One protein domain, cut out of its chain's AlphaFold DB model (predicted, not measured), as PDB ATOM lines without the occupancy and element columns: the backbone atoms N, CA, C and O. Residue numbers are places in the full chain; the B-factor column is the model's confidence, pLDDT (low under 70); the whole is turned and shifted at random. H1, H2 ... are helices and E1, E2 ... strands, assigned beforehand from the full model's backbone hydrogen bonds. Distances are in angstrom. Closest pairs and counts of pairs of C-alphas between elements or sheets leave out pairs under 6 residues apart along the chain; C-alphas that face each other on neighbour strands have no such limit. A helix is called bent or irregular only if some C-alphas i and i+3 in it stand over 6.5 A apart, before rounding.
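Overview. This is residues 382 to 552 and 705 to 737 of the 1000 residues of an uncharacterized protein of Thermodesulfatator autotrophicus (UniProt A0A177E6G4). One twisted sheet of seven parallel strands forms the body, with H1, H2 and H3 over one face and H6 over the other, while H4, H5 and their long links form a lobe away from the sheet at one end of the longest axis. The sheet curls round H2, while H8 only grazes the sheet with its residues 717 to 721 and the short H7 is not on it. The printed part has 204 residues, with eight named helices and seven named strands in the order H1 E1 H2 E2 H3 E3 H4 H5 E4 H6 E5 H7 E6 H8 E7; the sheet's order is E3 E4 E2 E5 E6 E1 E7 and the class is mixed, helices and strands. The whole is compact, with a radius of gyration of the C-alphas of 17.2 A and spans of 55 by 39 by 29 A.

Arrangement. Begin at the sheet's edge strand E3, residues 457 to 460, beside E4, residues 514 to 519, where N 515 and O 457 are 2.9 A apart, within hydrogen-bond range. Next come E2, residues 429 to 434, with N 432 and O 516 at 2.7 A, and E5, residues 538 to 543, with N 431 and O 539 at 2.8 A. Then find E6, residues 708 to 712, with N 542 and O 709 at 2.8 A, E1, residues 402 to 406, with N 404 and O 710 at 2.8 A, and the other edge strand E7, residues 733 to 737, with N 405 and O 735 at 2.8 A. H1, residues 382 to 398, lies over E6 and E1 at a height of 8.7 A over the sheet. It touches H2, residues 412 to 425, at the C-alphas of Val 392 and Ala 416, 5.9 A apart, the same way at a shallow tilt of 33 degrees, only just short of steep. H3, residues 437 to 453, on the same face, runs along the strands over E3 and E4, at 3 degrees to E4 on the local plane. It is irregular, with C-alphas 446 and 449 at 7.3 A and a kink of 44 degrees near residue 447. H6, residues 523 to 532, is on the opposite face, giving three layers, helices on both faces of a sheet; it runs along the strands, over E2 and only just over E4, on which 3 of its C-alphas fall. H8, residues 717 to 723, only grazes the sheet and only just touches H7, residues 547 to 550, with 3 pairs of C-alphas within 8 A, the closest Phe 550 and Ile 723 at 7.0 A. H4, residues 473 to 481, and H5, residues 501 to 507, are not on the sheet and are apart from each other; H5 is close to but not clearly touching H6, with the C-alphas of Phe 506 and Tyr 529 7.5 A apart. E3, H4 H5, E4 is a strand-helix-strand unit, two parallel neighbours joined through helices; E1 H2 E2, E2 H3 E3, E4 H6 E5 and E6 H8 E7 are split ones, with other strands between, and the five crossovers are right-handed. Every O i to N i+4 pair is within hydrogen-bond range in H1, H2, H4 and H6, against 11 of 13 in H3 and 2 of 3 in H5 and H8; H7 is too short for one.

Along the chain. Find C-alpha 382 at (-18.144, -38.915, 14.946); from there H1 runs 23.5 A to C-alpha 398. H3 spans 23.9 A, H2 20.5 A and H6 14.3 A, while E4 spans 16.5 A, E2 16.4 A and E5 16.0 A. Look for H4 from C-alpha 473 at (-21.010, -32.956, -33.411), and for the end of E7 at C-alpha 737, (-10.968, -38.893, 7.991).

Size, cuts and confidence. The two C-alphas farthest apart, those of Glu 383 and Glu 495, are 55.8 A apart. Residues 553 to 704 are not printed, and C-alphas 552 and 705 are 18.7 A apart across this cut. The links E3 to H4 and H4 to H5 are long, with 12 and 19 residues. Look for pLDDT under 70 at residue 482, residues 705 to 706 and residues 728 to 731; the mean of the printed part is 88.4.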
ATOM      1  N   ALA A 382     -17.872 -40.292  14.540       86.06
ATOM      2  CA  ALA A 382     -18.144 -38.915  14.946       86.06
ATOM      3  C   ALA A 382     -16.917 -37.996  14.800       86.06
ATOM      4  O   ALA A 382     -17.033 -36.872  14.316       86.06
ATOM      5  N   GLU A 383     -15.724 -38.466  15.174       90.94
ATOM      6  CA  GLU A 383     -14.484 -37.708  14.974       90.94
ATOM      7  C   GLU A 383     -14.163 -37.538  13.485       90.94
ATOM      8  O   GLU A 383     -13.768 -36.455  13.059       90.94
ATOM      9  N   ALA A 384     -14.365 -38.580  12.675       88.75
ATOM     10  CA  ALA A 384     -14.163 -38.495  11.234       88.75
ATOM     11  C   ALA A 384     -15.153 -37.527  10.576       88.75
ATOM     12  O   ALA A 384     -14.764 -36.751   9.704       88.75
ATOM     13  N   GLU A 385     -16.415 -37.527  11.014       90.56
ATOM     14  CA  GLU A 385     -17.402 -36.538  10.587       90.56
ATOM     15  C   GLU A 385     -16.961 -35.119  10.963       90.56
ATOM     16  O   GLU A 385     -17.005 -34.225  10.117       90.56
ATOM     17  N   LYS A 386     -16.448 -34.914  12.182       94.38
ATOM     18  CA  LYS A 386     -15.900 -33.621  12.607       94.38
ATOM     19  C   LYS A 386     -14.751 -33.167  11.702       94.38
ATOM     20  O   LYS A 386     -14.771 -32.033  11.236       94.38
ATOM     21  N   VAL A 387     -13.810 -34.052  11.364       94.38
ATOM     22  CA  VAL A 387     -12.713 -33.737  10.426       94.38
ATOM     23  C   VAL A 387     -13.247 -33.365   9.037       94.38
ATOM     24  O   VAL A 387     -12.749 -32.431   8.411       94.38
ATOM     25  N   ILE A 388     -14.283 -34.057   8.548       94.38
ATOM     26  CA  ILE A 388     -14.941 -33.725   7.275       94.38
ATOM     27  C   ILE A 388     -15.577 -32.333   7.342       94.38
ATOM     28  O   ILE A 388     -15.402 -31.538   6.418       94.38
ATOM     29  N   GLN A 389     -16.294 -32.026   8.422       95.38
ATOM     30  CA  GLN A 389     -16.918 -30.721   8.632       95.38
ATOM     31  C   GLN A 389     -15.870 -29.605   8.741       95.38
ATOM     32  O   GLN A 389     -16.040 -28.557   8.119       95.38
ATOM     33  N   GLU A 390     -14.768 -29.835   9.457       95.25
ATOM     34  CA  GLU A 390     -13.632 -28.911   9.559       95.25
ATOM     35  C   GLU A 390     -12.990 -28.653   8.190       95.25
ATOM     36  O   GLU A 390     -12.768 -27.500   7.825       95.25
ATOM     37  N   ALA A 391     -12.744 -29.702   7.397       95.12
ATOM     38  CA  ALA A 391     -12.171 -29.589   6.056       95.12
ATOM     39  C   ALA A 391     -13.060 -28.777   5.107       95.12
ATOM     40  O   ALA A 391     -12.597 -27.879   4.405       95.12
ATOM     41  N   VAL A 392     -14.360 -29.080   5.104       95.94
ATOM     42  CA  VAL A 392     -15.349 -28.375   4.286       95.94
ATOM     43  C   VAL A 392     -15.483 -26.916   4.736       95.94
ATOM     44  O   VAL A 392     -15.525 -26.024   3.889       95.94
ATOM     45  N   SER A 393     -15.491 -26.657   6.046       94.94
ATOM     46  CA  SER A 393     -15.590 -25.301   6.600       94.94
ATOM     47  C   SER A 393     -14.353 -24.461   6.286       94.94
ATOM     48  O   SER A 393     -14.496 -23.323   5.848       94.94
ATOM     49  N   ALA A 394     -13.147 -25.020   6.431       92.75
ATOM     50  CA  ALA A 394     -11.903 -24.341   6.066       92.75
ATOM     51  C   ALA A 394     -11.861 -23.998   4.567       92.75
ATOM     52  O   ALA A 394     -11.512 -22.877   4.186       92.75
ATOM     53  N   PHE A 395     -12.295 -24.932   3.712       94.50
ATOM     54  CA  PHE A 395     -12.343 -24.714   2.270       94.50
ATOM     55  C   PHE A 395     -13.294 -23.584   1.868       94.50
ATOM     56  O   PHE A 395     -12.908 -22.706   1.096       94.50
ATOM     57  N   PHE A 396     -14.533 -23.590   2.364       94.00
ATOM     58  CA  PHE A 396     -15.532 -22.597   1.965       94.00
ATOM     59  C   PHE A 396     -15.360 -21.247   2.682       94.00
ATOM     60  O   PHE A 396     -15.447 -20.206   2.025       94.00
ATOM     61  N   GLY A 397     -15.004 -21.262   3.971       91.38
ATOM     62  CA  GLY A 397     -14.809 -20.065   4.791       91.38
ATOM     63  C   GLY A 397     -13.544 -19.282   4.437       91.38
ATOM     64  O   GLY A 397     -13.624 -18.103   4.097       91.38
ATOM     65  N   ASN A 398     -12.383 -19.944   4.437       87.06
ATOM     66  CA  ASN A 398     -11.089 -19.277   4.230       87.06
ATOM     67  C   ASN A 398     -10.601 -19.361   2.775       87.06
ATOM     68  O   ASN A 398      -9.649 -18.685   2.385       87.06
ATOM     69  N   GLY A 399     -11.232 -20.201   1.945       85.00
ATOM     70  CA  GLY A 399     -10.744 -20.493   0.598       85.00
ATOM     71  C   GLY A 399      -9.506 -21.395   0.580       85.00
ATOM     72  O   GLY A 399      -8.833 -21.455  -0.451       85.00
ATOM     73  N   GLU A 400      -9.198 -22.074   1.689       84.50
ATOM     74  CA  GLU A 400      -8.059 -22.988   1.807       84.50
ATOM     75  C   GLU A 400      -8.269 -24.214   0.913       84.50
ATOM     76  O   GLU A 400      -9.114 -25.068   1.181       84.50
ATOM     77  N   GLY A 401      -7.505 -24.308  -0.177       89.06
ATOM     78  CA  GLY A 401      -7.488 -25.508  -1.006       89.06
ATOM     79  C   GLY A 401      -6.905 -26.700  -0.245       89.06
ATOM     80  O   GLY A 401      -5.992 -26.552   0.566       89.06
ATOM     81  N   GLY A 402      -7.386 -27.904  -0.535       92.00
ATOM     82  CA  GLY A 402      -6.824 -29.098   0.080       92.00
ATOM     83  C   GLY A 402      -7.445 -30.407  -0.382       92.00
ATOM     84  O   GLY A 402      -8.205 -30.476  -1.354       92.00
ATOM     85  N   ILE A 403      -7.066 -31.477   0.308       92.25
ATOM     86  CA  ILE A 403      -7.470 -32.848   0.004       92.25
ATOM     87  C   ILE A 403      -8.141 -33.421   1.245       92.25
ATOM     88  O   ILE A 403      -7.503 -33.571   2.278       92.25
ATOM     89  N   LEU A 404      -9.415 -33.776   1.134       93.69
ATOM     90  CA  LEU A 404     -10.131 -34.537   2.148       93.69
ATOM     91  C   LEU A 404     -10.042 -36.030   1.804       93.69
ATOM     92  O   LEU A 404     -10.785 -36.540   0.955       93.69
ATOM     93  N   ALA A 405      -9.103 -36.709   2.459       89.94
ATOM     94  CA  ALA A 405      -8.876 -38.145   2.407       89.94
ATOM     95  C   ALA A 405      -9.830 -38.864   3.378       89.94
ATOM     96  O   ALA A 405      -9.482 -39.122   4.527       89.94
ATOM     97  N   ALA A 406     -11.052 -39.164   2.937       86.81
ATOM     98  CA  ALA A 406     -12.101 -39.717   3.796       86.81
ATOM     99  C   ALA A 406     -12.623 -41.067   3.296       86.81
ATOM    100  O   ALA A 406     -12.851 -41.247   2.092       86.81
ATOM    101  N   ASP A 407     -12.888 -41.999   4.215       80.19
ATOM    102  CA  ASP A 407     -13.462 -43.291   3.838       80.19
ATOM    103  C   ASP A 407     -14.845 -43.130   3.173       80.19
ATOM    104  O   ASP A 407     -15.631 -42.230   3.502       80.19
ATOM    105  N   PRO A 408     -15.195 -43.980   2.188       77.25
ATOM    106  CA  PRO A 408     -16.494 -43.894   1.535       77.25
ATOM    107  C   PRO A 408     -17.651 -44.129   2.504       77.25
ATOM    108  O   PRO A 408     -17.695 -45.134   3.201       77.25
ATOM    109  N   GLY A 409     -18.657 -43.256   2.464       75.50
ATOM    110  CA  GLY A 409     -19.872 -43.394   3.277       75.50
ATOM    111  C   GLY A 409     -19.961 -42.427   4.455       75.50
ATOM    112  O   GLY A 409     -21.068 -42.222   4.942       75.50
ATOM    113  N   LEU A 410     -18.867 -41.747   4.804       81.62
ATOM    114  CA  LEU A 410     -18.803 -40.737   5.873       81.62
ATOM    115  C   LEU A 410     -19.437 -39.383   5.506       81.62
ATOM    116  O   LEU A 410     -19.107 -38.352   6.067       81.62
ATOM    117  N   GLY A 411     -20.291 -39.336   4.482       86.56
ATOM    118  CA  GLY A 411     -20.982 -38.096   4.120       86.56
ATOM    119  C   GLY A 411     -20.129 -37.019   3.434       86.56
ATOM    120  O   GLY A 411     -20.652 -35.935   3.215       86.56
ATOM    121  N   LYS A 412     -18.882 -37.281   3.006       91.12
ATOM    122  CA  LYS A 412     -18.005 -36.271   2.360       91.12
ATOM    123  C   LYS A 412     -18.688 -35.432   1.262       91.12
ATOM    124  O   LYS A 412     -18.651 -34.208   1.292       91.12
ATOM    125  N   THR A 413     -19.383 -36.089   0.329       93.69
ATOM    126  CA  THR A 413     -20.144 -35.433  -0.749       93.69
ATOM    127  C   THR A 413     -21.348 -34.660  -0.203       93.69
ATOM    128  O   THR A 413     -21.668 -33.595  -0.714       93.69
ATOM    129  N   HIS A 414     -22.009 -35.183   0.835       94.06
ATOM    130  CA  HIS A 414     -23.162 -34.544   1.470       94.06
ATOM    131  C   HIS A 414     -22.748 -33.239   2.157       94.06
ATOM    132  O   HIS A 414     -23.266 -32.190   1.789       94.06
ATOM    133  N   HIS A 415     -21.760 -33.273   3.059       95.44
ATOM    134  CA  HIS A 415     -21.279 -32.071   3.751       95.44
ATOM    135  C   HIS A 415     -20.767 -31.013   2.766       95.44
ATOM    136  O   HIS A 415     -21.108 -29.839   2.898       95.44
ATOM    137  N   ALA A 416     -20.024 -31.421   1.732       96.88
ATOM    138  CA  ALA A 416     -19.539 -30.492   0.717       96.88
ATOM    139  C   ALA A 416     -20.675 -29.836  -0.095       96.88
ATOM    140  O   ALA A 416     -20.568 -28.658  -0.421       96.88
ATOM    141  N   ILE A 417     -21.759 -30.558  -0.413       96.62
ATOM    142  CA  ILE A 417     -22.916 -29.985  -1.122       96.62
ATOM    143  C   ILE A 417     -23.731 -29.064  -0.212       96.62
ATOM    144  O   ILE A 417     -24.102 -27.982  -0.654       96.62
ATOM    145  N   VAL A 418     -23.975 -29.449   1.044       96.38
ATOM    146  CA  VAL A 418     -24.680 -28.596   2.018       96.38
ATOM    147  C   VAL A 418     -23.951 -27.263   2.182       96.38
ATOM    148  O   VAL A 418     -24.575 -26.205   2.097       96.38
ATOM    149  N   ALA A 419     -22.627 -27.305   2.340       96.69
ATOM    150  CA  ALA A 419     -21.811 -26.100   2.411       96.69
ATOM    151  C   ALA A 419     -21.830 -25.316   1.089       96.69
ATOM    152  O   ALA A 419     -22.072 -24.117   1.108       96.69
ATOM    153  N   ALA A 420     -21.692 -25.978  -0.065       96.62
ATOM    154  CA  ALA A 420     -21.776 -25.316  -1.371       96.62
ATOM    155  C   ALA A 420     -23.113 -24.591  -1.595       96.62
ATOM    156  O   ALA A 420     -23.133 -23.505  -2.172       96.62
ATOM    157  N   ILE A 421     -24.224 -25.189  -1.150       96.75
ATOM    158  CA  ILE A 421     -25.555 -24.576  -1.165       96.75
ATOM    159  C   ILE A 421     -25.549 -23.345  -0.256       96.75
ATOM    160  O   ILE A 421     -25.925 -22.279  -0.717       96.75
ATOM    161  N   LYS A 422     -25.065 -23.438   0.987       95.88
ATOM    162  CA  LYS A 422     -24.983 -22.277   1.893       95.88
ATOM    163  C   LYS A 422     -24.203 -21.111   1.267       95.88
ATOM    164  O   LYS A 422     -24.699 -19.994   1.210       95.88
ATOM    165  N   GLU A 423     -23.030 -21.385   0.710       94.56
ATOM    166  CA  GLU A 423     -22.171 -20.378   0.073       94.56
ATOM    167  C   GLU A 423     -22.809 -19.767  -1.180       94.56
ATOM    168  O   GLU A 423     -22.638 -18.584  -1.475       94.56
ATOM    169  N   ALA A 424     -23.586 -20.557  -1.922       94.31
ATOM    170  CA  ALA A 424     -24.341 -20.054  -3.058       94.31
ATOM    171  C   ALA A 424     -25.472 -19.094  -2.641       94.31
ATOM    172  O   ALA A 424     -25.826 -18.218  -3.425       94.31
ATOM    173  N   GLN A 425     -25.997 -19.170  -1.412       94.19
ATOM    174  CA  GLN A 425     -26.926 -18.147  -0.900       94.19
ATOM    175  C   GLN A 425     -26.228 -16.790  -0.729       94.19
ATOM    176  O   GLN A 425     -26.853 -15.751  -0.911       94.19
ATOM    177  N   GLU A 426     -24.920 -16.794  -0.472       93.12
ATOM    178  CA  GLU A 426     -24.077 -15.594  -0.374       93.12
ATOM    179  C   GLU A 426     -23.586 -15.095  -1.749       93.12
ATOM    180  O   GLU A 426     -22.682 -14.264  -1.842       93.12
ATOM    181  N   GLY A 427     -24.138 -15.620  -2.848       91.94
ATOM    182  CA  GLY A 427     -23.775 -15.212  -4.207       91.94
ATOM    183  C   GLY A 427     -22.499 -15.861  -4.757       91.94
ATOM    184  O   GLY A 427     -22.060 -15.513  -5.855       91.94
ATOM    185  N   LYS A 428     -21.888 -16.812  -4.039       92.44
ATOM    186  CA  LYS A 428     -20.687 -17.523  -4.504       92.44
ATOM    187  C   LYS A 428     -21.050 -18.619  -5.512       92.44
ATOM    188  O   LYS A 428     -22.174 -19.121  -5.555       92.44
ATOM    189  N   VAL A 429     -20.078 -19.011  -6.338       93.62
ATOM    190  CA  VAL A 429     -20.252 -20.095  -7.316       93.62
ATOM    191  C   VAL A 429     -19.402 -21.289  -6.937       93.62
ATOM    192  O   VAL A 429     -18.184 -21.177  -6.781       93.62
ATOM    193  N   THR A 430     -20.048 -22.450  -6.873       95.56
ATOM    194  CA  THR A 430     -19.379 -23.733  -6.674       95.56
ATOM    195  C   THR A 430     -19.519 -24.603  -7.915       95.56
ATOM    196  O   THR A 430     -20.614 -24.799  -8.437       95.56
ATOM    197  N   VAL A 431     -18.407 -25.166  -8.385       96.12
ATOM    198  CA  VAL A 431     -18.380 -26.208  -9.413       96.12
ATOM    199  C   VAL A 431     -18.054 -27.537  -8.747       96.12
ATOM    200  O   VAL A 431     -16.945 -27.746  -8.263       96.12
ATOM    201  N   PHE A 432     -19.022 -28.444  -8.748       96.06
ATOM    202  CA  PHE A 432     -18.911 -29.793  -8.221       96.06
ATOM    203  C   PHE A 432     -18.630 -30.775  -9.368       96.06
ATOM    204  O   PHE A 432     -19.471 -31.005 -10.239       96.06
ATOM    205  N   ALA A 433     -17.431 -31.343  -9.407       95.25
ATOM    206  CA  ALA A 433     -16.990 -32.234 -10.470       95.25
ATOM    207  C   ALA A 433     -17.022 -33.697 -10.018       95.25
ATOM    208  O   ALA A 433     -16.390 -34.062  -9.031       95.25
ATOM    209  N   VAL A 434     -17.715 -34.548 -10.771       93.56
ATOM    210  CA  VAL A 434     -17.893 -35.981 -10.479       93.56
ATOM    211  C   VAL A 434     -17.368 -36.866 -11.611       93.56
ATOM    212  O   VAL A 434     -17.192 -36.410 -12.738       93.56
ATOM    213  N   SER A 435     -17.159 -38.155 -11.338       87.38
ATOM    214  CA  SER A 435     -16.594 -39.112 -12.305       87.38
ATOM    215  C   SER A 435     -17.396 -39.244 -13.600       87.38
ATOM    216  O   SER A 435     -16.832 -39.341 -14.687       87.38
ATOM    217  N   ASP A 436     -18.726 -39.255 -13.504       87.75
ATOM    218  CA  ASP A 436     -19.597 -39.545 -14.635       87.75
ATOM    219  C   ASP A 436     -20.957 -38.846 -14.539       87.75
ATOM    220  O   ASP A 436     -21.355 -38.275 -13.522       87.75
ATOM    221  N   TYR A 437     -21.677 -38.881 -15.658       89.12
ATOM    222  CA  TYR A 437     -22.961 -38.212 -15.803       89.12
ATOM    223  C   TYR A 437     -24.079 -38.842 -14.955       89.12
ATOM    224  O   TYR A 437     -25.027 -38.152 -14.576       89.12
ATOM    225  N   ALA A 438     -23.987 -40.139 -14.644       85.62
ATOM    226  CA  ALA A 438     -24.992 -40.808 -13.825       85.62
ATOM    227  C   ALA A 438     -24.931 -40.288 -12.384       85.62
ATOM    228  O   ALA A 438     -25.968 -39.911 -11.840       85.62
ATOM    229  N   ARG A 439     -23.722 -40.159 -11.819       86.50
ATOM    230  CA  ARG A 439     -23.505 -39.525 -10.509       86.50
ATOM    231  C   ARG A 439     -23.940 -38.061 -10.519       86.50
ATOM    232  O   ARG A 439     -24.595 -37.622  -9.583       86.50
ATOM    233  N   ALA A 440     -23.657 -37.322 -11.596       91.19
ATOM    234  CA  ALA A 440     -24.097 -35.931 -11.720       91.19
ATOM    235  C   ALA A 440     -25.630 -35.800 -11.645       91.19
ATOM    236  O   ALA A 440     -26.152 -34.986 -10.889       91.19
ATOM    237  N   THR A 441     -26.345 -36.657 -12.380       90.25
ATOM    238  CA  THR A 441     -27.816 -36.687 -12.397       90.25
ATOM    239  C   THR A 441     -28.395 -37.157 -11.057       90.25
ATOM    240  O   THR A 441     -29.432 -36.663 -10.621       90.25
ATOM    241  N   GLU A 442     -27.737 -38.102 -10.377       87.94
ATOM    242  CA  GLU A 442     -28.127 -38.534  -9.029       87.94
ATOM    243  C   GLU A 442     -28.052 -37.374  -8.032       87.94
ATOM    244  O   GLU A 442     -28.993 -37.177  -7.263       87.94
ATOM    245  N   LEU A 443     -26.969 -36.592  -8.065       91.88
ATOM    246  CA  LEU A 443     -26.821 -35.415  -7.211       91.88
ATOM    247  C   LEU A 443     -27.889 -34.361  -7.519       91.88
ATOM    248  O   LEU A 443     -28.529 -33.872  -6.595       91.88
ATOM    249  N   GLU A 444     -28.147 -34.066  -8.794       94.31
ATOM    250  CA  GLU A 444     -29.224 -33.151  -9.207       94.31
ATOM    251  C   GLU A 444     -30.585 -33.591  -8.684       94.31
ATOM    252  O   GLU A 444     -31.290 -32.812  -8.051       94.31
ATOM    253  N   ARG A 445     -30.946 -34.861  -8.874       92.62
ATOM    254  CA  ARG A 445     -32.228 -35.394  -8.406       92.62
ATOM    255  C   ARG A 445     -32.372 -35.306  -6.886       92.62
ATOM    256  O   ARG A 445     -33.473 -35.057  -6.405       92.62
ATOM    257  N   THR A 446     -31.288 -35.539  -6.149       92.19
ATOM    258  CA  THR A 446     -31.295 -35.531  -4.679       92.19
ATOM    259  C   THR A 446     -31.365 -34.113  -4.111       92.19
ATOM    260  O   THR A 446     -32.110 -33.885  -3.166       92.19
ATOM    261  N   TRP A 447     -30.629 -33.162  -4.694       96.12
ATOM    262  CA  TRP A 447     -30.385 -31.850  -4.080       96.12
ATOM    263  C   TRP A 447     -31.098 -30.674  -4.755       96.12
ATOM    264  O   TRP A 447     -31.210 -29.611  -4.149       96.12
ATOM    265  N   SER A 448     -31.620 -30.841  -5.976       94.62
ATOM    266  CA  SER A 448     -32.294 -29.755  -6.712       94.62
ATOM    267  C   SER A 448     -33.465 -29.147  -5.947       94.62
ATOM    268  O   SER A 448     -33.579 -27.929  -5.914       94.62
ATOM    269  N   LYS A 449     -34.300 -29.966  -5.291       94.94
ATOM    270  CA  LYS A 449     -35.444 -29.473  -4.504       94.94
ATOM    271  C   LYS A 449     -35.003 -28.605  -3.327       94.94
ATOM    272  O   LYS A 449     -35.583 -27.549  -3.105       94.94
ATOM    273  N   GLU A 450     -33.976 -29.036  -2.595       95.19
ATOM    274  CA  GLU A 450     -33.459 -28.278  -1.453       95.19
ATOM    275  C   GLU A 450     -32.806 -26.967  -1.903       95.19
ATOM    276  O   GLU A 450     -33.065 -25.912  -1.330       95.19
ATOM    277  N   ALA A 451     -31.998 -27.011  -2.962       94.94
ATOM    278  CA  ALA A 451     -31.373 -25.815  -3.509       94.94
ATOM    279  C   ALA A 451     -32.413 -24.835  -4.078       94.94
ATOM    280  O   ALA A 451     -32.326 -23.635  -3.824       94.94
ATOM    281  N   GLN A 452     -33.438 -25.338  -4.774       93.75
ATOM    282  CA  GLN A 452     -34.536 -24.527  -5.300       93.75
ATOM    283  C   GLN A 452     -35.342 -23.864  -4.178       93.75
ATOM    284  O   GLN A 452     -35.672 -22.688  -4.298       93.75
ATOM    285  N   ALA A 453     -35.609 -24.573  -3.075       95.50
ATOM    286  CA  ALA A 453     -36.274 -24.002  -1.900       95.50
ATOM    287  C   ALA A 453     -35.485 -22.831  -1.281       95.50
ATOM    288  O   ALA A 453     -36.068 -21.961  -0.644       95.50
ATOM    289  N   LYS A 454     -34.167 -22.785  -1.508       95.31
ATOM    290  CA  LYS A 454     -33.262 -21.710  -1.079       95.31
ATOM    291  C   LYS A 454     -33.003 -20.658  -2.171       95.31
ATOM    292  O   LYS A 454     -32.141 -19.803  -1.987       95.31
ATOM    293  N   GLY A 455     -33.702 -20.726  -3.309       93.12
ATOM    294  CA  GLY A 455     -33.524 -19.808  -4.441       93.12
ATOM    295  C   GLY A 455     -32.217 -19.999  -5.222       93.12
ATOM    296  O   GLY A 455     -31.804 -19.105  -5.955       93.12
ATOM    297  N   ILE A 456     -31.551 -21.147  -5.074       93.88
ATOM    298  CA  ILE A 456     -30.226 -21.403  -5.645       93.88
ATOM    299  C   ILE A 456     -30.341 -22.180  -6.948       93.88
ATOM    300  O   ILE A 456     -31.021 -23.207  -7.030       93.88
ATOM    301  N   LEU A 457     -29.590 -21.746  -7.960       92.38
ATOM    302  CA  LEU A 457     -29.436 -22.509  -9.190       92.38
ATOM    303  C   LEU A 457     -28.550 -23.741  -8.942       92.38
ATOM    304  O   LEU A 457     -27.334 -23.623  -8.804       92.38
ATOM    305  N   PHE A 458     -29.160 -24.924  -8.936       94.25
ATOM    306  CA  PHE A 458     -28.474 -26.213  -8.833       94.25
ATOM    307  C   PHE A 458     -28.641 -26.986 -10.139       94.25
ATOM    308  O   PHE A 458     -29.742 -27.436 -10.456       94.25
ATOM    309  N   TYR A 459     -27.576 -27.083 -10.937       93.50
ATOM    310  CA  TYR A 459     -27.711 -27.452 -12.351       93.50
ATOM    311  C   TYR A 459     -26.595 -28.366 -12.860       93.50
ATOM    312  O   TYR A 459     -25.409 -28.072 -12.686       93.50
ATOM    313  N   VAL A 460     -26.961 -29.443 -13.567       95.69
ATOM    314  CA  VAL A 460     -25.992 -30.329 -14.233       95.69
ATOM    315  C   VAL A 460     -25.614 -29.812 -15.618       95.69
ATOM    316  O   VAL A 460     -26.413 -29.800 -16.556       95.69
ATOM    317  N   LEU A 461     -24.334 -29.489 -15.784       95.19
ATOM    318  CA  LEU A 461     -23.727 -29.149 -17.064       95.19
ATOM    319  C   LEU A 461     -23.453 -30.411 -17.890       95.19
ATOM    320  O   LEU A 461     -22.833 -31.379 -17.442       95.19
ATOM    321  N   ARG A 462     -23.890 -30.379 -19.149       94.31
ATOM    322  CA  ARG A 462     -23.799 -31.487 -20.102       94.31
ATOM    323  C   ARG A 462     -22.702 -31.226 -21.128       94.31
ATOM    324  O   ARG A 462     -22.594 -30.138 -21.691       94.31
ATOM    325  N   GLY A 463     -21.903 -32.250 -21.419       91.69
ATOM    326  CA  GLY A 463     -20.901 -32.202 -22.487       91.69
ATOM    327  C   GLY A 463     -21.523 -32.173 -23.891       91.69
ATOM    328  O   GLY A 463     -22.677 -32.554 -24.080       91.69
ATOM    329  N   ARG A 464     -20.734 -31.785 -24.903       91.38
ATOM    330  CA  ARG A 464     -21.157 -31.728 -26.324       91.38
ATOM    331  C   ARG A 464     -21.674 -33.062 -26.865       91.38
ATOM    332  O   ARG A 464     -22.549 -33.079 -27.722       91.38
ATOM    333  N   TRP A 465     -21.122 -34.154 -26.343       88.31
ATOM    334  CA  TRP A 465     -21.395 -35.535 -26.738       88.31
ATOM    335  C   TRP A 465     -22.755 -36.060 -26.276       88.31
ATOM    336  O   TRP A 465     -23.208 -37.096 -26.756       88.31
ATOM    337  N   GLN A 466     -23.410 -35.366 -25.345       89.12
ATOM    338  CA  GLN A 466     -24.758 -35.728 -24.929       89.12
ATOM    339  C   GLN A 466     -25.740 -35.453 -26.074       89.12
ATOM    340  O   GLN A 466     -25.656 -34.430 -26.762       89.12
ATOM    341  N   LYS A 467     -26.671 -36.389 -26.290       90.50
ATOM    342  CA  LYS A 467     -27.604 -36.360 -27.425       90.50
ATOM    343  C   LYS A 467     -28.337 -35.013 -27.485       90.50
ATOM    344  O   LYS A 467     -28.978 -34.604 -26.521       90.50
ATOM    345  N   GLY A 468     -28.237 -34.335 -28.629       92.00
ATOM    346  CA  GLY A 468     -28.906 -33.057 -28.885       92.00
ATOM    347  C   GLY A 468     -28.224 -31.814 -28.299       92.00
ATOM    348  O   GLY A 468     -28.784 -30.729 -28.430       92.00
ATOM    349  N   MET A 469     -27.041 -31.925 -27.677       94.56
ATOM    350  CA  MET A 469     -26.322 -30.756 -27.144       94.56
ATOM    351  C   MET A 469     -25.589 -29.948 -28.226       94.56
ATOM    352  O   MET A 469     -25.503 -28.723 -28.125       94.56
ATOM    353  N   CYS A 470     -25.067 -30.617 -29.257       95.69
ATOM    354  CA  CYS A 470     -24.311 -30.007 -30.349       95.69
ATOM    355  C   CYS A 470     -24.853 -30.468 -31.707       95.69
ATOM    356  O   CYS A 470     -24.939 -31.669 -31.954       95.69
ATOM    357  N   GLN A 471     -25.192 -29.516 -32.581       95.69
ATOM    358  CA  GLN A 471     -25.676 -29.807 -33.935       95.69
ATOM    359  C   GLN A 471     -24.523 -30.177 -34.890       95.69
ATOM    360  O   GLN A 471     -24.661 -31.091 -35.695       95.69
ATOM    361  N   LYS A 472     -23.331 -29.586 -34.706       95.81
ATOM    362  CA  LYS A 472     -22.104 -29.884 -35.475       95.81
ATOM    363  C   LYS A 472     -21.216 -30.961 -34.835       95.81
ATOM    364  O   LYS A 472     -19.991 -30.881 -34.885       95.81
ATOM    365  N   ILE A 473     -21.797 -31.982 -34.195       95.06
ATOM    366  CA  ILE A 473     -21.010 -32.956 -33.411       95.06
ATOM    367  C   ILE A 473     -19.975 -33.728 -34.251       95.06
ATOM    368  O   ILE A 473     -18.902 -34.034 -33.744       95.06
ATOM    369  N   LYS A 474     -20.257 -33.999 -35.533       93.75
ATOM    370  CA  LYS A 474     -19.313 -34.666 -36.451       93.75
ATOM    371  C   LYS A 474     -18.084 -33.801 -36.753       93.75
ATOM    372  O   LYS A 474     -16.961 -34.295 -36.778       93.75
ATOM    373  N   GLU A 475     -18.283 -32.502 -36.940       92.81
ATOM    374  CA  GLU A 475     -17.190 -31.555 -37.173       92.81
ATOM    375  C   GLU A 475     -16.371 -31.347 -35.896       92.81
ATOM    376  O   GLU A 475     -15.148 -31.419 -35.922       92.81
ATOM    377  N   VAL A 476     -17.046 -31.220 -34.747       90.81
ATOM    378  CA  VAL A 476     -16.413 -31.218 -33.419       90.81
ATOM    379  C   VAL A 476     -15.537 -32.460 -33.229       90.81
ATOM    380  O   VAL A 476     -14.388 -32.327 -32.822       90.81
ATOM    381  N   GLN A 477     -16.047 -33.650 -33.559       86.81
ATOM    382  CA  GLN A 477     -15.292 -34.910 -33.520       86.81
ATOM    383  C   GLN A 477     -14.055 -34.872 -34.413       86.81
ATOM    384  O   GLN A 477     -12.984 -35.304 -33.993       86.81
ATOM    385  N   THR A 478     -14.203 -34.331 -35.618       82.88
ATOM    386  CA  THR A 478     -13.115 -34.205 -36.589       82.88
ATOM    387  C   THR A 478     -12.029 -33.277 -36.048       82.88
ATOM    388  O   THR A 478     -10.877 -33.685 -35.922       82.88
ATOM    389  N   VAL A 479     -12.395 -32.076 -35.605       82.50
ATOM    390  CA  VAL A 479     -11.474 -31.090 -35.025       82.50
ATOM    391  C   VAL A 479     -10.781 -31.619 -33.764       82.50
ATOM    392  O   VAL A 479      -9.567 -31.464 -33.633       82.50
ATOM    393  N   GLU A 480     -11.500 -32.299 -32.864       81.19
ATOM    394  CA  GLU A 480     -10.876 -32.934 -31.693       81.19
ATOM    395  C   GLU A 480      -9.918 -34.061 -32.078       81.19
ATOM    396  O   GLU A 480      -8.876 -34.210 -31.434       81.19
ATOM    397  N   SER A 481     -10.254 -34.844 -33.110       72.25
ATOM    398  CA  SER A 481      -9.396 -35.923 -33.617       72.25
ATOM    399  C   SER A 481      -8.117 -35.409 -34.276       72.25
ATOM    400  O   SER A 481      -7.126 -36.127 -34.293       72.25
ATOM    401  N   LEU A 482      -8.125 -34.159 -34.745       68.75
ATOM    402  CA  LEU A 482      -6.953 -33.430 -35.232       68.75
ATOM    403  C   LEU A 482      -6.194 -32.711 -34.101       68.75
ATOM    404  O   LEU A 482      -5.256 -31.957 -34.349       68.75
ATOM    405  N   GLY A 483      -6.611 -32.899 -32.849       70.00
ATOM    406  CA  GLY A 483      -5.955 -32.346 -31.671       70.00
ATOM    407  C   GLY A 483      -6.389 -30.933 -31.276       70.00
ATOM    408  O   GLY A 483      -5.981 -30.472 -30.208       70.00
ATOM    409  N   PHE A 484      -7.249 -30.278 -32.056       75.75
ATOM    410  CA  PHE A 484      -7.696 -28.908 -31.808       75.75
ATOM    411  C   PHE A 484      -8.852 -28.839 -30.803       75.75
ATOM    412  O   PHE A 484      -9.606 -29.792 -30.595       75.75
ATOM    413  N   ARG A 485      -9.012 -27.674 -30.168       80.12
ATOM    414  CA  ARG A 485     -10.146 -27.396 -29.282       80.12
ATOM    415  C   ARG A 485     -11.339 -26.934 -30.120       80.12
ATOM    416  O   ARG A 485     -11.261 -25.877 -30.739       80.12
ATOM    417  N   PRO A 486     -12.499 -27.612 -30.071       87.31
ATOM    418  CA  PRO A 486     -13.670 -27.213 -30.853       87.31
ATOM    419  C   PRO A 486     -14.165 -25.810 -30.539       87.31
ATOM    420  O   PRO A 486     -14.766 -25.170 -31.391       87.31
ATOM    421  N   GLY A 487     -13.923 -25.333 -29.314       85.25
ATOM    422  CA  GLY A 487     -14.236 -23.967 -28.908       85.25
ATOM    423  C   GLY A 487     -13.490 -22.895 -29.708       85.25
ATOM    424  O   GLY A 487     -14.015 -21.801 -29.844       85.25
ATOM    425  N   GLU A 488     -12.303 -23.217 -30.225       82.56
ATOM    426  CA  GLU A 488     -11.383 -22.299 -30.915       82.56
ATOM    427  C   GLU A 488     -11.403 -22.468 -32.441       82.56
ATOM    428  O   GLU A 488     -10.761 -21.701 -33.146       82.56
ATOM    429  N   VAL A 489     -12.110 -23.478 -32.954       84.69
ATOM    430  CA  VAL A 489     -12.198 -23.761 -34.394       84.69
ATOM    431  C   VAL A 489     -13.661 -23.789 -34.819       84.69
ATOM    432  O   VAL A 489     -14.130 -22.866 -35.466       84.69
ATOM    433  N   VAL A 490     -14.418 -24.796 -34.370       90.50
ATOM    434  CA  VAL A 490     -15.815 -24.997 -34.797       90.50
ATOM    435  C   VAL A 490     -16.755 -23.955 -34.197       90.50
ATOM    436  O   VAL A 490     -17.677 -23.493 -34.852       90.50
ATOM    437  N   CYS A 491     -16.583 -23.616 -32.917       89.88
ATOM    438  CA  CYS A 491     -17.587 -22.839 -32.183       89.88
ATOM    439  C   CYS A 491     -17.490 -21.334 -32.382       89.88
ATOM    440  O   CYS A 491     -18.470 -20.665 -32.072       89.88
ATOM    441  N   LEU A 492     -16.336 -20.826 -32.823       87.38
ATOM    442  CA  LEU A 492     -16.141 -19.394 -33.053       87.38
ATOM    443  C   LEU A 492     -17.104 -18.894 -34.132       87.38
ATOM    444  O   LEU A 492     -17.823 -17.930 -33.898       87.38
ATOM    445  N   ASP A 493     -17.190 -19.640 -35.234       87.75
ATOM    446  CA  ASP A 493     -17.955 -19.274 -36.430       87.75
ATOM    447  C   ASP A 493     -19.174 -20.215 -36.623       87.75
ATOM    448  O   ASP A 493     -19.669 -20.431 -37.727       87.75
ATOM    449  N   CYS A 494     -19.658 -20.848 -35.545       93.88
ATOM    450  CA  CYS A 494     -20.775 -21.794 -35.628       93.88
ATOM    451  C   CYS A 494     -22.098 -21.055 -35.857       93.88
ATOM    452  O   CYS A 494     -22.581 -20.373 -34.955       93.88
ATOM    453  N   GLU A 495     -22.749 -21.294 -36.996       96.19
ATOM    454  CA  GLU A 495     -24.080 -20.745 -37.323       96.19
ATOM    455  C   GLU A 495     -25.149 -21.052 -36.258       96.19
ATOM    456  O   GLU A 495     -26.046 -20.255 -36.002       96.19
ATOM    457  N   TYR A 496     -25.002 -22.169 -35.539       95.56
ATOM    458  CA  TYR A 496     -25.904 -22.551 -34.458       95.56
ATOM    459  C   TYR A 496     -25.501 -21.980 -33.095       95.56
ATOM    460  O   TYR A 496     -26.051 -22.413 -32.089       95.56
ATOM    461  N   ALA A 497     -24.520 -21.078 -32.978       92.38
ATOM    462  CA  ALA A 497     -24.009 -20.629 -31.676       92.38
ATOM    463  C   ALA A 497     -25.086 -19.981 -30.783       92.38
ATOM    464  O   ALA A 497     -25.086 -20.182 -29.562       92.38
ATOM    465  N   SER A 498     -26.037 -19.256 -31.377       91.56
ATOM    466  CA  SER A 498     -27.197 -18.661 -30.696       91.56
ATOM    467  C   SER A 498     -28.174 -19.721 -30.157       91.56
ATOM    468  O   SER A 498     -28.770 -19.542 -29.086       91.56
ATOM    469  N   GLU A 499     -28.293 -20.860 -30.843       94.62
ATOM    470  CA  GLU A 499     -29.236 -21.943 -30.537       94.62
ATOM    471  C   GLU A 499     -28.624 -23.185 -29.892       94.62
ATOM    472  O   GLU A 499     -29.329 -24.066 -29.390       94.62
ATOM    473  N   CYS A 500     -27.298 -23.250 -29.859       94.19
ATOM    474  CA  CYS A 500     -26.551 -24.402 -29.406       94.19
ATOM    475  C   CYS A 500     -26.868 -24.663 -27.935       94.19
ATOM    476  O   CYS A 500     -26.441 -23.913 -27.057       94.19
ATOM    477  N   LYS A 501     -27.583 -25.759 -27.647       95.25
ATOM    478  CA  LYS A 501     -27.953 -26.142 -26.276       95.25
ATOM    479  C   LYS A 501     -26.724 -26.243 -25.366       95.25
ATOM    480  O   LYS A 501     -26.794 -25.847 -24.205       95.25
ATOM    481  N   PHE A 502     -25.585 -26.690 -25.911       93.38
ATOM    482  CA  PHE A 502     -24.308 -26.711 -25.195       93.38
ATOM    483  C   PHE A 502     -23.802 -25.324 -24.807       93.38
ATOM    484  O   PHE A 502     -23.262 -25.195 -23.722       93.38
ATOM    485  N   LEU A 503     -23.952 -24.294 -25.643       89.62
ATOM    486  CA  LEU A 503     -23.539 -22.932 -25.283       89.62
ATOM    487  C   LEU A 503     -24.601 -22.229 -24.428       89.62
ATOM    488  O   LEU A 503     -24.263 -21.525 -23.479       89.62
ATOM    489  N   ARG A 504     -25.889 -22.468 -24.701       91.00
ATOM    490  CA  ARG A 504     -27.012 -21.898 -23.943       91.00
ATOM    491  C   ARG A 504     -26.976 -22.266 -22.460       91.00
ATOM    492  O   ARG A 504     -27.326 -21.423 -21.642       91.00
ATOM    493  N   GLN A 505     -26.525 -23.470 -22.095       91.69
ATOM    494  CA  GLN A 505     -26.410 -23.852 -20.679       91.69
ATOM    495  C   GLN A 505     -25.457 -22.931 -19.899       91.69
ATOM    496  O   GLN A 505     -25.686 -22.660 -18.729       91.69
ATOM    497  N   PHE A 506     -24.426 -22.405 -20.566       86.62
ATOM    498  CA  PHE A 506     -23.468 -21.492 -19.962       86.62
ATOM    499  C   PHE A 506     -23.992 -20.049 -19.917       86.62
ATOM    500  O   PHE A 506     -23.677 -19.310 -18.990       86.62
ATOM    501  N   LYS A 507     -24.855 -19.653 -20.864       84.25
ATOM    502  CA  LYS A 507     -25.553 -18.352 -20.827       84.25
ATOM    503  C   LYS A 507     -26.555 -18.244 -19.672       84.25
ATOM    504  O   LYS A 507     -26.837 -17.144 -19.220       84.25
ATOM    505  N   ARG A 508     -27.078 -19.377 -19.185       79.25
ATOM    506  CA  ARG A 508     -27.975 -19.442 -18.014       79.25
ATOM    507  C   ARG A 508     -27.268 -19.210 -16.679       79.25
ATOM    508  O   ARG A 508     -27.938 -19.095 -15.659       79.25
ATOM    509  N   ILE A 509     -25.938 -19.155 -16.680       78.25
ATOM    510  CA  ILE A 509     -25.134 -18.838 -15.504       78.25
ATOM    511  C   ILE A 509     -25.271 -17.330 -15.247       78.25
ATOM    512  O   ILE A 509     -24.443 -16.533 -15.685       78.25
ATOM    513  N   GLY A 510     -26.391 -16.934 -14.635       74.25
ATOM    514  CA  GLY A 510     -26.646 -15.559 -14.204       74.25
ATOM    515  C   GLY A 510     -25.760 -15.170 -13.020       74.25
ATOM    516  O   GLY A 510     -25.148 -16.038 -12.413       74.25
ATOM    517  N   LYS A 511     -25.710 -13.880 -12.667       71.44
ATOM    518  CA  LYS A 511     -24.824 -13.332 -11.613       71.44
ATOM    519  C   LYS A 511     -25.183 -13.736 -10.167       71.44
ATOM    520  O   LYS A 511     -24.486 -13.321  -9.250       71.44
ATOM    521  N   GLY A 512     -26.249 -14.508  -9.954       82.56
ATOM    522  CA  GLY A 512     -26.600 -15.051  -8.636       82.56
ATOM    523  C   GLY A 512     -25.719 -16.241  -8.249       82.56
ATOM    524  O   GLY A 512     -25.079 -16.851  -9.106       82.56
ATOM    525  N   GLY A 513     -25.692 -16.591  -6.963       88.25
ATOM    526  CA  GLY A 513     -24.934 -17.756  -6.517       88.25
ATOM    527  C   GLY A 513     -25.519 -19.061  -7.054       88.25
ATOM    528  O   GLY A 513     -26.726 -19.197  -7.281       88.25
ATOM    529  N   ALA A 514     -24.640 -20.019  -7.334       93.31
ATOM    530  CA  ALA A 514     -25.005 -21.235  -8.049       93.31
ATOM    531  C   ALA A 514     -24.098 -22.413  -7.691       93.31
ATOM    532  O   ALA A 514     -22.905 -22.255  -7.417       93.31
ATOM    533  N   VAL A 515     -24.661 -23.617  -7.784       95.62
ATOM    534  CA  VAL A 515     -23.927 -24.880  -7.702       95.62
ATOM    535  C   VAL A 515     -24.053 -25.605  -9.041       95.62
ATOM    536  O   VAL A 515     -25.106 -26.132  -9.403       95.62
ATOM    537  N   PHE A 516     -22.957 -25.638  -9.795       95.69
ATOM    538  CA  PHE A 516     -22.876 -26.358 -11.061       95.69
ATOM    539  C   PHE A 516     -22.298 -27.743 -10.846       95.69
ATOM    540  O   PHE A 516     -21.195 -27.873 -10.327       95.69
ATOM    541  N   ILE A 517     -22.982 -28.777 -11.324       96.44
ATOM    542  CA  ILE A 517     -22.435 -30.132 -11.339       96.44
ATOM    543  C   ILE A 517     -21.925 -30.448 -12.741       96.44
ATOM    544  O   ILE A 517     -22.624 -30.238 -13.728       96.44
ATOM    545  N   CYS A 518     -20.718 -30.986 -12.859       95.44
ATOM    546  CA  CYS A 518     -20.181 -31.432 -14.140       95.44
ATOM    547  C   CYS A 518     -19.384 -32.729 -13.995       95.44
ATOM    548  O   CYS A 518     -19.018 -33.140 -12.899       95.44
ATOM    549  N   THR A 519     -19.100 -33.396 -15.111       94.12
ATOM    550  CA  THR A 519     -18.145 -34.511 -15.108       94.12
ATOM    551  C   THR A 519     -16.709 -33.989 -15.023       94.12
ATOM    552  O   THR A 519     -16.436 -32.930 -15.593       94.12
ATOM    553  N   HIS A 520     -15.765 -34.749 -14.455       91.88
ATOM    554  CA  HIS A 520     -14.332 -34.400 -14.419       91.88
ATOM    555  C   HIS A 520     -13.797 -33.982 -15.801       91.88
ATOM    556  O   HIS A 520     -13.117 -32.968 -15.916       91.88
ATOM    557  N   ALA A 521     -14.202 -34.678 -16.871       88.12
ATOM    558  CA  ALA A 521     -13.807 -34.356 -18.247       88.12
ATOM    559  C   ALA A 521     -14.299 -32.979 -18.749       88.12
ATOM    560  O   ALA A 521     -13.705 -32.399 -19.656       88.12
ATOM    561  N   LEU A 522     -15.391 -32.453 -18.186       90.19
ATOM    562  CA  LEU A 522     -15.978 -31.164 -18.569       90.19
ATOM    563  C   LEU A 522     -15.426 -30.009 -17.719       90.19
ATOM    564  O   LEU A 522     -15.444 -28.865 -18.173       90.19
ATOM    565  N   LEU A 523     -14.897 -30.305 -16.527       91.94
ATOM    566  CA  LEU A 523     -14.434 -29.325 -15.543       91.94
ATOM    567  C   LEU A 523     -13.515 -28.226 -16.123       91.94
ATOM    568  O   LEU A 523     -13.799 -27.051 -15.883       91.94
ATOM    569  N   PRO A 524     -12.481 -28.523 -16.943       87.81
ATOM    570  CA  PRO A 524     -11.622 -27.479 -17.511       87.81
ATOM    571  C   PRO A 524     -12.390 -26.469 -18.375       87.81
ATOM    572  O   PRO A 524     -12.114 -25.270 -18.332       87.81
ATOM    573  N   ALA A 525     -13.374 -26.942 -19.149       85.75
ATOM    574  CA  ALA A 525     -14.189 -26.087 -20.005       85.75
ATOM    575  C   ALA A 525     -15.127 -25.196 -19.179       85.75
ATOM    576  O   ALA A 525     -15.265 -24.014 -19.494       85.75
ATOM    577  N   VAL A 526     -15.718 -25.742 -18.107       90.12
ATOM    578  CA  VAL A 526     -16.577 -24.983 -17.182       90.12
ATOM    579  C   VAL A 526     -15.791 -23.861 -16.517       90.12
ATOM    580  O   VAL A 526     -16.202 -22.706 -16.579       90.12
ATOM    581  N   LEU A 527     -14.631 -24.173 -15.938       90.31
ATOM    582  CA  LEU A 527     -13.821 -23.180 -15.232       90.31
ATOM    583  C   LEU A 527     -13.316 -22.078 -16.165       90.31
ATOM    584  O   LEU A 527     -13.331 -20.909 -15.791       90.31
ATOM    585  N   ASN A 528     -12.908 -22.426 -17.389       86.81
ATOM    586  CA  ASN A 528     -12.508 -21.431 -18.383       86.81
ATOM    587  C   ASN A 528     -13.678 -20.510 -18.764       86.81
ATOM    588  O   ASN A 528     -13.498 -19.299 -18.855       86.81
ATOM    589  N   TYR A 529     -14.880 -21.067 -18.947       87.81
ATOM    590  CA  TYR A 529     -16.072 -20.266 -19.225       87.81
ATOM    591  C   TYR A 529     -16.385 -19.303 -18.075       87.81
ATOM    592  O   TYR A 529     -16.529 -18.107 -18.310       87.81
ATOM    593  N   LEU A 530     -16.442 -19.804 -16.837       88.62
ATOM    594  CA  LEU A 530     -16.748 -18.985 -15.661       88.62
ATOM    595  C   LEU A 530     -15.735 -17.846 -15.489       88.62
ATOM    596  O   LEU A 530     -16.124 -16.698 -15.292       88.62
ATOM    597  N   LYS A 531     -14.438 -18.123 -15.658       87.94
ATOM    598  CA  LYS A 531     -13.407 -17.076 -15.615       87.94
ATOM    599  C   LYS A 531     -13.610 -16.011 -16.693       87.94
ATOM    600  O   LYS A 531     -13.556 -14.825 -16.385       87.94
ATOM    601  N   LYS A 532     -13.886 -16.414 -17.941       87.19
ATOM    602  CA  LYS A 532     -14.172 -15.477 -19.045       87.19
ATOM    603  C   LYS A 532     -15.438 -14.656 -18.811       87.19
ATOM    604  O   LYS A 532     -15.493 -13.507 -19.225       87.19
ATOM    605  N   ALA A 533     -16.426 -15.225 -18.128       86.25
ATOM    606  CA  ALA A 533     -17.643 -14.530 -17.720       86.25
ATOM    607  C   ALA A 533     -17.441 -13.599 -16.502       86.25
ATOM    608  O   ALA A 533     -18.406 -13.009 -16.026       86.25
ATOM    609  N   GLY A 534     -16.207 -13.445 -16.001       89.12
ATOM    610  CA  GLY A 534     -15.861 -12.493 -14.942       89.12
ATOM    611  C   GLY A 534     -16.018 -13.021 -13.514       89.12
ATOM    612  O   GLY A 534     -15.893 -12.246 -12.566       89.12
ATOM    613  N   TRP A 535     -16.256 -14.322 -13.323       86.69
ATOM    614  CA  TRP A 535     -16.356 -14.911 -11.988       86.69
ATOM    615  C   TRP A 535     -14.981 -14.995 -11.317       86.69
ATOM    616  O   TRP A 535     -14.096 -15.714 -11.783       86.69
ATOM    617  N   LYS A 536     -14.813 -14.278 -10.198       82.88
ATOM    618  CA  LYS A 536     -13.553 -14.234  -9.432       82.88
ATOM    619  C   LYS A 536     -13.488 -15.273  -8.301       82.88
ATOM    620  O   LYS A 536     -12.414 -15.801  -8.031       82.88
ATOM    621  N   ASN A 537     -14.629 -15.628  -7.703       85.38
ATOM    622  CA  ASN A 537     -14.719 -16.508  -6.528       85.38
ATOM    623  C   ASN A 537     -15.366 -17.856  -6.877       85.38
ATOM    624  O   ASN A 537     -16.516 -18.114  -6.529       85.38
ATOM    625  N   ILE A 538     -14.632 -18.698  -7.608       91.75
ATOM    626  CA  ILE A 538     -15.104 -20.027  -8.016       91.75
ATOM    627  C   ILE A 538     -14.523 -21.079  -7.068       91.75
ATOM    628  O   ILE A 538     -13.317 -21.340  -7.098       91.75
ATOM    629  N   TYR A 539     -15.377 -21.720  -6.276       94.50
ATOM    630  CA  TYR A 539     -15.009 -22.894  -5.488       94.50
ATOM    631  C   TYR A 539     -15.104 -24.136  -6.369       94.50
ATOM    632  O   TYR A 539     -16.104 -24.347  -7.050       94.50
ATOM    633  N   THR A 540     -14.061 -24.963  -6.392       95.31
ATOM    634  CA  THR A 540     -14.065 -26.213  -7.162       95.31
ATOM    635  C   THR A 540     -13.987 -27.403  -6.220       95.31
ATOM    636  O   THR A 540     -12.966 -27.607  -5.572       95.31
ATOM    637  N   VAL A 541     -15.041 -28.212  -6.166       95.56
ATOM    638  CA  VAL A 541     -15.049 -29.470  -5.413       95.56
ATOM    639  C   VAL A 541     -14.932 -30.625  -6.392       95.56
ATOM    640  O   VAL A 541     -15.663 -30.679  -7.379       95.56
ATOM    641  N   ILE A 542     -14.013 -31.552  -6.145       93.94
ATOM    642  CA  ILE A 542     -13.729 -32.672  -7.044       93.94
ATOM    643  C   ILE A 542     -13.944 -33.964  -6.283       93.94
ATOM    644  O   ILE A 542     -13.160 -34.316  -5.408       93.94
ATOM    645  N   ASP A 543     -15.019 -34.660  -6.622       93.19
ATOM    646  CA  ASP A 543     -15.471 -35.847  -5.911       93.19
ATOM    647  C   ASP A 543     -14.967 -37.125  -6.584       93.19
ATOM    648  O   ASP A 543     -15.254 -37.375  -7.759       93.19
ATOM    649  N   ASP A 544     -14.209 -37.904  -5.812       86.19
ATOM    650  CA  ASP A 544     -13.501 -39.129  -6.181       86.19
ATOM    651  C   ASP A 544     -12.809 -39.000  -7.554       86.19
ATOM    652  O   ASP A 544     -13.209 -39.698  -8.493       86.19
ATOM    653  N   PRO A 545     -11.819 -38.090  -7.714       84.44
ATOM    654  CA  PRO A 545     -11.130 -37.905  -8.985       84.44
ATOM    655  C   PRO A 545     -10.565 -39.230  -9.488       84.44
ATOM    656  O   PRO A 545      -9.719 -39.840  -8.838       84.44
ATOM    657  N   ASP A 546     -10.995 -39.642 -10.677       78.81
ATOM    658  CA  ASP A 546     -10.227 -40.610 -11.446       78.81
ATOM    659  C   ASP A 546      -9.073 -39.836 -12.085       78.81
ATOM    660  O   ASP A 546      -9.278 -39.055 -13.017       78.81
ATOM    661  N   GLU A 547      -7.862 -40.026 -11.563       78.94
ATOM    662  CA  GLU A 547      -6.631 -39.411 -12.072       78.94
ATOM    663  C   GLU A 547      -6.490 -39.605 -13.590       78.94
ATOM    664  O   GLU A 547      -6.024 -38.706 -14.293       78.94
ATOM    665  N   ASN A 548      -6.994 -40.726 -14.122       78.75
ATOM    666  CA  ASN A 548      -6.989 -41.014 -15.554       78.75
ATOM    667  C   ASN A 548      -7.857 -40.045 -16.356       78.75
ATOM    668  O   ASN A 548      -7.569 -39.793 -17.519       78.75
ATOM    669  N   THR A 549      -8.908 -39.482 -15.759       81.19
ATOM    670  CA  THR A 549      -9.775 -38.512 -16.444       81.19
ATOM    671  C   THR A 549      -9.068 -37.175 -16.666       81.19
ATOM    672  O   THR A 549      -9.391 -36.448 -17.606       81.19
ATOM    673  N   PHE A 550      -8.057 -36.869 -15.848       85.38
ATOM    674  CA  PHE A 550      -7.189 -35.702 -16.020       85.38
ATOM    675  C   PHE A 550      -5.953 -36.004 -16.876       85.38
ATOM    676  O   PHE A 550      -5.135 -35.113 -17.106       85.38
ATOM    677  N   LEU A 551      -5.833 -37.234 -17.385       85.31
ATOM    678  CA  LEU A 551      -4.820 -37.637 -18.347       85.31
ATOM    679  C   LEU A 551      -5.463 -37.884 -19.707       85.31
ATOM    680  O   LEU A 551      -6.199 -38.845 -19.924       85.31
ATOM    681  N   LYS A 552      -5.128 -37.044 -20.681       85.25
ATOM    682  CA  LYS A 552      -5.518 -37.295 -22.065       85.25
ATOM    683  C   LYS A 552      -4.415 -38.088 -22.747       85.25
ATOM    684  O   LYS A 552      -3.369 -37.534 -23.079       85.25
ATOM    685  N   ALA A 705      -7.628 -23.717 -11.132       64.88
ATOM    686  CA  ALA A 705      -8.424 -23.307  -9.983       64.88
ATOM    687  C   ALA A 705      -7.508 -23.032  -8.783       64.88
ATOM    688  O   ALA A 705      -6.681 -23.868  -8.425       64.88
ATOM    689  N   SER A 706      -7.658 -21.850  -8.185       66.44
ATOM    690  CA  SER A 706      -6.949 -21.447  -6.967       66.44
ATOM    691  C   SER A 706      -7.577 -22.036  -5.702       66.44
ATOM    692  O   SER A 706      -6.882 -22.199  -4.710       66.44
ATOM    693  N   ARG A 707      -8.870 -22.390  -5.744       88.12
ATOM    694  CA  ARG A 707      -9.624 -22.975  -4.626       88.12
ATOM    695  C   ARG A 707     -10.180 -24.333  -5.031       88.12
ATOM    696  O   ARG A 707     -11.235 -24.417  -5.666       88.12
ATOM    697  N   VAL A 708      -9.447 -25.391  -4.695       92.75
ATOM    698  CA  VAL A 708      -9.832 -26.777  -4.993       92.75
ATOM    699  C   VAL A 708      -9.933 -27.581  -3.705       92.75
ATOM    700  O   VAL A 708      -8.968 -27.631  -2.949       92.75
ATOM    701  N   LEU A 709     -11.066 -28.250  -3.503       94.62
ATOM    702  CA  LEU A 709     -11.225 -29.303  -2.507       94.62
ATOM    703  C   LEU A 709     -11.375 -30.640  -3.222       94.62
ATOM    704  O   LEU A 709     -12.352 -30.872  -3.937       94.62
ATOM    705  N   VAL A 710     -10.408 -31.530  -3.034       93.75
ATOM    706  CA  VAL A 710     -10.491 -32.898  -3.549       93.75
ATOM    707  C   VAL A 710     -11.087 -33.797  -2.479       93.75
ATOM    708  O   VAL A 710     -10.493 -33.972  -1.424       93.75
ATOM    709  N   LEU A 711     -12.231 -34.413  -2.761       93.56
ATOM    710  CA  LEU A 711     -12.820 -35.451  -1.923       93.56
ATOM    711  C   LEU A 711     -12.355 -36.799  -2.472       93.56
ATOM    712  O   LEU A 711     -12.765 -37.188  -3.561       93.56
ATOM    713  N   SER A 712     -11.502 -37.529  -1.759       88.50
ATOM    714  CA  SER A 712     -11.018 -38.829  -2.237       88.50
ATOM    715  C   SER A 712     -10.898 -39.826  -1.103       88.50
ATOM    716  O   SER A 712     -10.532 -39.478   0.009       88.50
ATOM    717  N   ALA A 713     -11.173 -41.094  -1.394       80.69
ATOM    718  CA  ALA A 713     -10.908 -42.165  -0.446       80.69
ATOM    719  C   ALA A 713      -9.452 -42.629  -0.458       80.69
ATOM    720  O   ALA A 713      -8.997 -43.190   0.520       80.69
ATOM    721  N   THR A 714      -8.697 -42.468  -1.539       79.38
ATOM    722  CA  THR A 714      -7.273 -42.863  -1.575       79.38
ATOM    723  C   THR A 714      -6.520 -41.902  -2.483       79.38
ATOM    724  O   THR A 714      -6.151 -42.264  -3.602       79.38
ATOM    725  N   PRO A 715      -6.374 -40.635  -2.064       81.94
ATOM    726  CA  PRO A 715      -5.702 -39.647  -2.891       81.94
ATOM    727  C   PRO A 715      -4.231 -40.023  -3.106       81.94
ATOM    728  O   PRO A 715      -3.535 -40.367  -2.156       81.94
ATOM    729  N   GLU A 716      -3.730 -39.904  -4.337       84.31
ATOM    730  CA  GLU A 716      -2.295 -39.712  -4.563       84.31
ATOM    731  C   GLU A 716      -1.996 -38.215  -4.511       84.31
ATOM    732  O   GLU A 716      -2.130 -37.498  -5.506       84.31
ATOM    733  N   THR A 717      -1.585 -37.719  -3.348       82.38
ATOM    734  CA  THR A 717      -1.323 -36.286  -3.137       82.38
ATOM    735  C   THR A 717      -0.304 -35.728  -4.145       82.38
ATOM    736  O   THR A 717      -0.473 -34.617  -4.660       82.38
ATOM    737  N   ARG A 718       0.708 -36.518  -4.540       82.69
ATOM    738  CA  ARG A 718       1.718 -36.114  -5.541       82.69
ATOM    739  C   ARG A 718       1.174 -36.029  -6.971       82.69
ATOM    740  O   ARG A 718       1.606 -35.170  -7.733       82.69
ATOM    741  N   ALA A 719       0.242 -36.895  -7.360       83.62
ATOM    742  CA  ALA A 719      -0.388 -36.829  -8.680       83.62
ATOM    743  C   ALA A 719      -1.425 -35.699  -8.714       83.62
ATOM    744  O   ALA A 719      -1.436 -34.889  -9.642       83.62
ATOM    745  N   LEU A 720      -2.227 -35.568  -7.653       85.12
ATOM    746  CA  LEU A 720      -3.216 -34.501  -7.516       85.12
ATOM    747  C   LEU A 720      -2.569 -33.110  -7.521       85.12
ATOM    748  O   LEU A 720      -3.058 -32.230  -8.221       85.12
ATOM    749  N   SER A 721      -1.431 -32.910  -6.852       83.88
ATOM    750  CA  SER A 721      -0.694 -31.632  -6.900       83.88
ATOM    751  C   SER A 721      -0.144 -31.280  -8.293       83.88
ATOM    752  O   SER A 721       0.039 -30.101  -8.606       83.88
ATOM    753  N   LYS A 722       0.059 -32.267  -9.182       83.81
ATOM    754  CA  LYS A 722       0.408 -32.032 -10.600       83.81
ATOM    755  C   LYS A 722      -0.803 -31.616 -11.443       83.81
ATOM    756  O   LYS A 722      -0.637 -30.837 -12.386       83.81
ATOM    757  N   ILE A 723      -2.003 -32.103 -11.111       83.69
ATOM    758  CA  ILE A 723      -3.271 -31.722 -11.765       83.69
ATOM    759  C   ILE A 723      -3.734 -30.340 -11.292       83.69
ATOM    760  O   ILE A 723      -4.179 -29.517 -12.101       83.69
ATOM    761  N   PHE A 724      -3.600 -30.090  -9.990       84.69
ATOM    762  CA  PHE A 724      -4.069 -28.905  -9.284       84.69
ATOM    763  C   PHE A 724      -2.869 -28.151  -8.709       84.69
ATOM    764  O   PHE A 724      -2.478 -28.395  -7.571       84.69
ATOM    765  N   PRO A 725      -2.280 -27.203  -9.460       76.38
ATOM    766  CA  PRO A 725      -1.140 -26.429  -8.980       76.38
ATOM    767  C   PRO A 725      -1.418 -25.645  -7.689       76.38
ATOM    768  O   PRO A 725      -0.471 -25.304  -6.992       76.38
ATOM    769  N   GLY A 726      -2.686 -25.365  -7.365       72.00
ATOM    770  CA  GLY A 726      -3.084 -24.770  -6.083       72.00
ATOM    771  C   GLY A 726      -2.936 -25.708  -4.876       72.00
ATOM    772  O   GLY A 726      -2.987 -25.244  -3.749       72.00
ATOM    773  N   LEU A 727      -2.712 -27.009  -5.097       76.44
ATOM    774  CA  LEU A 727      -2.413 -28.010  -4.064       76.44
ATOM    775  C   LEU A 727      -0.901 -28.276  -3.930       76.44
ATOM    776  O   LEU A 727      -0.508 -29.351  -3.478       76.44
ATOM    777  N   ARG A 728      -0.031 -27.365  -4.400       65.56
ATOM    778  CA  ARG A 728       1.432 -27.547  -4.345       65.56
ATOM    779  C   ARG A 728       1.896 -27.896  -2.924       65.56
ATOM    780  O   ARG A 728       1.326 -27.418  -1.945       65.56
ATOM    781  N   GLN A 729       2.932 -28.736  -2.850       53.34
ATOM    782  CA  GLN A 729       3.538 -29.215  -1.602       53.34
ATOM    783  C   GLN A 729       3.766 -28.043  -0.634       53.34
ATOM    784  O   GLN A 729       4.510 -27.119  -0.953       53.34
ATOM    785  N   GLY A 730       3.077 -28.078   0.510       53.41
ATOM    786  CA  GLY A 730       3.157 -27.068   1.570       53.41
ATOM    787  C   GLY A 730       2.025 -26.033   1.615       53.41
ATOM    788  O   GLY A 730       1.906 -25.352   2.624       53.41
ATOM    789  N   GLN A 731       1.179 -25.917   0.582       61.50
ATOM    790  CA  GLN A 731       0.064 -24.946   0.568       61.50
ATOM    791  C   GLN A 731      -1.324 -25.581   0.715       61.50
ATOM    792  O   GLN A 731      -2.242 -24.923   1.192       61.50
ATOM    793  N   GLY A 732      -1.491 -26.844   0.311       70.12
ATOM    794  CA  GLY A 732      -2.753 -27.567   0.479       70.12
ATOM    795  C   GLY A 732      -2.760 -28.398   1.758       70.12
ATOM    796  O   GLY A 732      -1.874 -29.233   1.942       70.12
ATOM    797  N   LYS A 733      -3.772 -28.220   2.612       87.38
ATOM    798  CA  LYS A 733      -3.972 -29.069   3.795       87.38
ATOM    799  C   LYS A 733      -4.539 -30.426   3.364       87.38
ATOM    800  O   LYS A 733      -5.441 -30.498   2.527       87.38
ATOM    801  N   VAL A 734      -3.991 -31.511   3.906       88.81
ATOM    802  CA  VAL A 734      -4.584 -32.847   3.783       88.81
ATOM    803  C   VAL A 734      -5.350 -33.112   5.071       88.81
ATOM    804  O   VAL A 734      -4.780 -33.068   6.157       88.81
ATOM    805  N   TRP A 735      -6.653 -33.335   4.954       92.44
ATOM    806  CA  TRP A 735      -7.503 -33.763   6.058       92.44
ATOM    807  C   TRP A 735      -7.767 -35.250   5.907       92.44
ATOM    808  O   TRP A 735      -8.341 -35.674   4.902       92.44
ATOM    809  N   GLU A 736      -7.370 -36.041   6.894       89.75
ATOM    810  CA  GLU A 736      -7.592 -37.483   6.887       89.75
ATOM    811  C   GLU A 736      -8.732 -37.860   7.829       89.75
ATOM    812  O   GLU A 736      -8.645 -37.688   9.041       89.75
ATOM    813  N   ALA A 737      -9.808 -38.398   7.262       88.38
ATOM    814  CA  ALA A 737     -10.968 -38.893   7.991       88.38
ATOM    815  C   ALA A 737     -11.104 -40.401   7.746       88.38
ATOM    816  O   ALA A 737     -11.912 -40.860   6.929       88.38
TER     817      ALA A 737